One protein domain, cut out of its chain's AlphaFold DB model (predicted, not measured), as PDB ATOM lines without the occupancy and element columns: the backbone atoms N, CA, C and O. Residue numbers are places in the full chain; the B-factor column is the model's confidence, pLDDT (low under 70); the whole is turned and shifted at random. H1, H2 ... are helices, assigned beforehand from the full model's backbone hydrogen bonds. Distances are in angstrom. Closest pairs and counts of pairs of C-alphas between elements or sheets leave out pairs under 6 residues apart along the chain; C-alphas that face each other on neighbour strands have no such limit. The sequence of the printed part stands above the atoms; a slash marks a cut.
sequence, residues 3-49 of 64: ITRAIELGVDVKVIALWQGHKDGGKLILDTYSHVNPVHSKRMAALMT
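What this domain is: This is residues 3 to 49 of the 64 residues of an uncharacterized protein of Verrucomicrobia bacterium (UniProt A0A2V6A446). What is the shape? H2 and H3 sit at one end, nearly at right angles, H1 lies about midway along the length beside them, and the longest helix, H4, stands off at the other end, near H1, with the stretch from residue 33 to 37 leading across to it. What makes it up? The printed part has 47 residues, 28 of them in four named helices, H1 to H4 in chain order, with no named strand, and the class is all helix; the whole is compact, radius of gyration of the C-alphas 10.8 A, yet elongated, spanning 32 by 18 by 15 A.

Where its parts are: Where does the first helix begin? H1, residues 3 to 8, begins at C-alpha 3 (163.047, 181.333, 242.834). What follows? H2 is residues 13 to 19, H3 residues 27 to 32, and H4 residues 38 to 46, 12.6 A from first to last C-alpha, ending at (151.540, 198.712, 236.023).

How they stand to each other: Do H1 and H2 meet? This helical hairpin only just touches, with 3 pairs of C-alphas within 8 A, the closest Ile 3 and Ile 16 at 6.9 A; they run opposite ways at a steep tilt of 42 degrees. And H3? It only just touches H2, with 3 such pairs, the closest C-alphas Val 13 and Ile 29 at 7.1 A, about perpendicular at 73 degrees. And H4? It is close to but not clearly touching H1, closest C-alphas Glu 8 and His 40 at 6.0 A, and apart from H2 and H3. Are the backbones helical? In H1, H2, H3 and H4 every O i to N i+4 pair is within hydrogen-bond range.

The domain as a whole: How large is it? The two C-alphas farthest apart, Gly 21 and Thr 49, are 32.4 A apart. Is it unbroken? The printed part has no cut and no long link; residues 36 to 37 have pLDDT under 70.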
ATOM      1  N   ILE A   3     162.746 180.232 243.761       89.88
ATOM      2  CA  ILE A   3     163.047 181.333 242.834       89.88
ATOM      3  C   ILE A   3     161.835 181.664 241.956       89.88
ATOM      4  O   ILE A   3     161.412 182.813 241.915       89.88
ATOM      5  N   THR A   4     161.212 180.661 241.328       87.62
ATOM      6  CA  THR A   4     160.013 180.842 240.491       87.62
ATOM      7  C   THR A   4     158.890 181.548 241.246       87.62
ATOM      8  O   THR A   4     158.364 182.548 240.769       87.62
ATOM      9  N   ARG A   5     158.575 181.088 242.464       88.69
ATOM     10  CA  ARG A   5     157.513 181.682 243.286       88.69
ATOM     11  C   ARG A   5     157.857 183.109 243.715       88.69
ATOM     12  O   ARG A   5     156.975 183.957 243.749       88.69
ATOM     13  N   ALA A   6     159.118 183.383 244.047       91.38
ATOM     14  CA  ALA A   6     159.555 184.724 244.421       91.38
ATOM     15  C   ALA A   6     159.409 185.712 243.249       91.38
ATOM     16  O   ALA A   6     158.863 186.798 243.440       91.38
ATOM     17  N   ILE A   7     159.782 185.306 242.028       87.56
ATOM     18  CA  ILE A   7     159.563 186.122 240.825       87.56
ATOM     19  C   ILE A   7     158.056 186.301 240.576       87.56
ATOM     20  O   ILE A   7     157.588 187.419 240.388       87.56
ATOM     21  N   GLU A   8     157.247 185.242 240.655       85.31
ATOM     22  CA  GLU A   8     155.786 185.327 240.477       85.31
ATOM     23  C   GLU A   8     155.091 186.245 241.494       85.31
ATOM     24  O   GLU A   8     154.085 186.883 241.169       85.31
ATOM     25  N   LEU A   9     155.630 186.353 242.710       87.56
ATOM     26  CA  LEU A   9     155.166 187.286 243.740       87.56
ATOM     27  C   LEU A   9     155.659 188.726 243.519       87.56
ATOM     28  O   LEU A   9     155.169 189.633 244.184       87.56
ATOM     29  N   GLY A  10     156.545 188.961 242.549       85.50
ATOM     30  CA  GLY A  10     157.068 190.288 242.221       85.50
ATOM     31  C   GLY A  10     158.289 190.698 243.042       85.50
ATOM     32  O   GLY A  10     158.573 191.887 243.131       85.50
ATOM     33  N   VAL A  11     158.994 189.746 243.662       89.00
ATOM     34  CA  VAL A  11     160.247 190.040 244.367       89.00
ATOM     35  C   VAL A  11     161.343 190.328 243.344       89.00
ATOM     36  O   VAL A  11     161.501 189.598 242.365       89.00
ATOM     37  N   ASP A  12     162.113 191.384 243.594       88.19
ATOM     38  CA  ASP A  12     163.229 191.789 242.745       88.19
ATOM     39  C   ASP A  12     164.296 190.684 242.637       88.19
ATOM     40  O   ASP A  12     164.692 190.058 243.627       88.19
ATOM     41  N   VAL A  13     164.792 190.450 241.420       89.31
ATOM     42  CA  VAL A  13     165.732 189.358 241.133       89.31
ATOM     43  C   VAL A  13     167.053 189.513 241.888       89.31
ATOM     44  O   VAL A  13     167.630 188.511 242.316       89.31
ATOM     45  N   LYS A  14     167.506 190.743 242.143       91.19
ATOM     46  CA  LYS A  14     168.704 191.021 242.944       91.19
ATOM     47  C   LYS A  14     168.497 190.658 244.413       91.19
ATOM     48  O   LYS A  14     169.421 190.162 245.056       91.19
ATOM     49  N   VAL A  15     167.289 190.860 244.940       94.50
ATOM     50  CA  VAL A  15     166.930 190.451 246.309       94.50
ATOM     51  C   VAL A  15     166.919 188.928 246.422       94.50
ATOM     52  O   VAL A  15     167.503 188.373 247.351       94.50
ATOM     53  N   ILE A  16     166.333 188.241 245.439       93.94
ATOM     54  CA  ILE A  16     166.334 186.773 245.389       93.94
ATOM     55  C   ILE A  16     167.771 186.241 245.292       93.94
ATOM     56  O   ILE A  16     168.130 185.298 245.996       93.94
ATOM     57  N   ALA A  17     168.607 186.863 244.457       94.88
ATOM     58  CA  ALA A  17     170.017 186.517 244.312       94.88
ATOM     59  C   ALA A  17     170.774 186.647 245.643       94.88
ATOM     60  O   ALA A  17     171.527 185.746 246.011       94.88
ATOM     61  N   LEU A  18     170.525 187.719 246.401       95.44
ATOM     62  CA  LEU A  18     171.110 187.917 247.724       95.44
ATOM     63  C   LEU A  18     170.719 186.794 248.698       95.44
ATOM     64  O   LEU A  18     171.593 186.239 249.361       95.44
ATOM     65  N   TRP A  19     169.437 186.420 248.758       95.44
ATOM     66  CA  TRP A  19     168.961 185.330 249.625       95.44
ATOM     67  C   TRP A  19     169.561 183.973 249.268       95.44
ATOM     68  O   TRP A  19     169.867 183.176 250.151       95.44
ATOM     69  N   GLN A  20     169.762 183.724 247.977       92.50
ATOM     70  CA  GLN A  20     170.368 182.492 247.478       92.50
ATOM     71  C   GLN A  20     171.904 182.501 247.566       92.50
ATOM     72  O   GLN A  20     172.537 181.502 247.231       92.50
ATOM     73  N   GLY A  21     172.522 183.613 247.985       93.94
ATOM     74  CA  GLY A  21     173.980 183.748 248.053       93.94
ATOM     75  C   GLY A  21     174.663 183.836 246.683       93.94
ATOM     76  O   GLY A  21     175.848 183.529 246.549       93.94
ATOM     77  N   HIS A  22     173.928 184.242 245.648       93.62
ATOM     78  CA  HIS A  22     174.451 184.414 244.300       93.62
ATOM     79  C   HIS A  22     175.402 185.618 244.229       93.62
ATOM     80  O   HIS A  22     175.014 186.763 244.458       93.62
ATOM     81  N   LYS A  23     176.660 185.367 243.847       91.94
ATOM     82  CA  LYS A  23     177.678 186.416 243.643       91.94
ATOM     83  C   LYS A  23     177.553 187.131 242.297       91.94
ATOM     84  O   LYS A  23     178.155 188.179 242.103       91.94
ATOM     85  N   ASP A  24     176.782 186.565 241.374       91.25
ATOM     86  CA  ASP A  24     176.565 187.091 240.025       91.25
ATOM     87  C   ASP A  24     175.459 188.160 239.958       91.25
ATOM     88  O   ASP A  24     175.068 188.585 238.872       91.25
ATOM     89  N   GLY A  25     174.922 188.565 241.115       87.38
ATOM     90  CA  GLY A  25     173.881 189.585 241.211       87.38
ATOM     91  C   GLY A  25     172.535 189.175 240.609       87.38
ATOM     92  O   GLY A  25     171.698 190.047 240.390       87.38
ATOM     93  N   GLY A  26     172.318 187.884 240.341       89.06
ATOM     94  CA  GLY A  26     171.073 187.375 239.765       89.06
ATOM     95  C   GLY A  26     171.133 187.117 238.264       89.06
ATOM     96  O   GLY A  26     170.107 186.762 237.686       89.06
ATOM     97  N   LYS A  27     172.309 187.224 237.633       92.06
ATOM     98  CA  LYS A  27     172.490 186.904 236.209       92.06
ATOM     99  C   LYS A  27     171.994 185.493 235.873       92.06
ATOM    100  O   LYS A  27     171.165 185.342 234.984       92.06
ATOM    101  N   LEU A  28     172.418 184.481 236.632       91.81
ATOM    102  CA  LEU A  28     171.976 183.103 236.426       91.81
ATOM    103  C   LEU A  28     170.458 182.956 236.583       91.81
ATOM    104  O   LEU A  28     169.843 182.167 235.873       91.81
ATOM    105  N   ILE A  29     169.841 183.716 237.493       90.19
ATOM    106  CA  ILE A  29     168.386 183.697 237.692       90.19
ATOM    107  C   ILE A  29     167.684 184.283 236.465       90.19
ATOM    108  O   ILE A  29     166.738 183.679 235.970       90.19
ATOM    109  N   LEU A  30     168.158 185.414 235.944       86.94
ATOM    110  CA  LEU A  30     167.596 186.027 234.741       86.94
ATOM    111  C   LEU A  30     167.769 185.138 233.507       86.94
ATOM    112  O   LEU A  30     166.820 184.994 232.747       86.94
ATOM    113  N   ASP A  31     168.926 184.498 233.336       89.38
ATOM    114  CA  ASP A  31     169.158 183.574 232.220       89.38
ATOM    115  C   ASP A  31     168.217 182.359 232.321       89.38
ATOM    116  O   ASP A  31     167.511 182.017 231.367       89.38
ATOM    117  N   THR A  32     168.147 181.755 233.513       88.31
ATOM    118  CA  THR A  32     167.372 180.530 233.780       88.31
ATOM    119  C   THR A  32     165.869 180.764 233.728       88.31
ATOM    120  O   THR A  32     165.134 179.875 233.316       88.31
ATOM    121  N   TYR A  33     165.399 181.936 234.149       83.06
ATOM    122  CA  TYR A  33     163.978 182.256 234.268       83.06
ATOM    123  C   TYR A  33     163.564 183.402 233.329       83.06
ATOM    124  O   TYR A  33     162.530 184.023 233.521       83.06
ATOM    125  N   SER A  34     164.321 183.676 232.267       73.69
ATOM    126  CA  SER A  34     164.017 184.723 231.265       73.69
ATOM    127  C   SER A  34     162.604 184.641 230.669       73.69
ATOM    128  O   SER A  34     162.049 185.629 230.200       73.69
ATOM    129  N   HIS A  35     162.002 183.458 230.718       76.56
ATOM    130  CA  HIS A  35     160.674 183.131 230.216       76.56
ATOM    131  C   HIS A  35     159.558 183.315 231.262       76.56
ATOM    132  O   HIS A  35     158.441 182.843 231.034       76.56
ATOM    133  N   VAL A  36     159.813 183.965 232.413       65.69
ATOM    134  CA  VAL A  36     158.769 184.118 233.439       65.69
ATOM    135  C   VAL A  36     157.545 184.845 232.871       65.69
ATOM    136  O   VAL A  36     157.616 185.903 232.258       65.69
ATOM    137  N   ASN A  37     156.419 184.191 233.133       69.06
ATOM    138  CA  ASN A  37     155.030 184.473 232.820       69.06
ATOM    139  C   ASN A  37     154.672 185.923 232.385       69.06
ATOM    140  O   ASN A  37     154.925 186.873 233.135       69.06
ATOM    141  N   PRO A  38     153.922 186.098 231.274       71.50
ATOM    142  CA  PRO A  38     153.318 187.374 230.860       71.50
ATOM    143  C   PRO A  38     152.573 188.134 231.970       71.50
ATOM    144  O   PRO A  38     152.511 189.363 231.949       71.50
ATOM    145  N   VAL A  39     152.009 187.426 232.953       73.50
ATOM    146  CA  VAL A  39     151.341 188.016 234.124       73.50
ATOM    147  C   VAL A  39     152.309 188.834 234.985       73.50
ATOM    148  O   VAL A  39     151.947 189.916 235.448       73.50
ATOM    149  N   HIS A  40     153.542 188.357 235.176       75.50
ATOM    150  CA  HIS A  40     154.567 189.078 235.930       75.50
ATOM    151  C   HIS A  40     154.983 190.361 235.198       75.50
ATOM    152  O   HIS A  40     154.981 191.435 235.798       75.50
ATOM    153  N   SER A  41     155.226 190.275 233.884       77.81
ATOM    154  CA  SER A  41     155.544 191.440 233.043       77.81
ATOM    155  C   SER A  41     154.452 192.516 233.107       77.81
ATOM    156  O   SER A  41     154.749 193.682 233.363       77.81
ATOM    157  N   LYS A  42     153.175 192.126 232.980       82.31
ATOM    158  CA  LYS A  42     152.036 193.054 233.096       82.31
ATOM    159  C   LYS A  42     151.971 193.739 234.461       82.31
ATOM    160  O   LYS A  42     151.688 194.932 234.528       82.31
ATOM    161  N   ARG A  43     152.247 193.009 235.548       81.50
ATOM    162  CA  ARG A  43     152.269 193.583 236.902       81.50
ATOM    163  C   ARG A  43     153.387 194.614 237.056       81.50
ATOM    164  O   ARG A  43     153.138 195.675 237.610       81.50
ATOM    165  N   MET A  44     154.588 194.315 236.561       82.31
ATOM    166  CA  MET A  44     155.711 195.257 236.611       82.31
ATOM    167  C   MET A  44     155.436 196.508 235.767       82.31
ATOM    168  O   MET A  44     155.720 197.613 236.213       82.31
ATOM    169  N   ALA A  45     154.809 196.360 234.595       83.94
ATOM    170  CA  ALA A  45     154.419 197.496 233.760       83.94
ATOM    171  C   ALA A  45     153.430 198.440 234.470       83.94
ATOM    172  O   ALA A  45     153.560 199.653 234.351       83.94
ATOM    173  N   ALA A  46     152.493 197.903 235.261       83.75
ATOM    174  CA  ALA A  46     151.540 198.712 236.023       83.75
ATOM    175  C   ALA A  46     152.205 199.597 237.098       83.75
ATOM    176  O   ALA A  46     151.661 200.638 237.450       83.75
ATOM    177  N   LEU A  47     153.390 199.220 237.597       81.75
ATOM    178  CA  LEU A  47     154.159 200.039 238.544       81.75
ATOM    179  C   LEU A  47     154.818 201.257 237.878       81.75
ATOM    180  O   LEU A  47     155.208 202.191 238.572       81.75
ATOM    181  N   MET A  48     154.951 201.250 236.549       83.31
ATOM    182  CA  MET A  48     155.546 202.352 235.787       83.31
ATOM    183  C   MET A  48     154.533 203.456 235.458       83.31
ATOM    184  O   MET A  48     154.924 204.511 234.962       83.31
ATOM    185  N   THR A  49     153.239 203.237 235.715       81.12
ATOM    186  CA  THR A  49     152.205 204.253 235.512       81.12
ATOM    187  C   THR A  49     152.231 205.248 236.672       81.12
ATOM    188  O   THR A  49     151.802 204.942 237.782       81.12
TER     189      THR A  49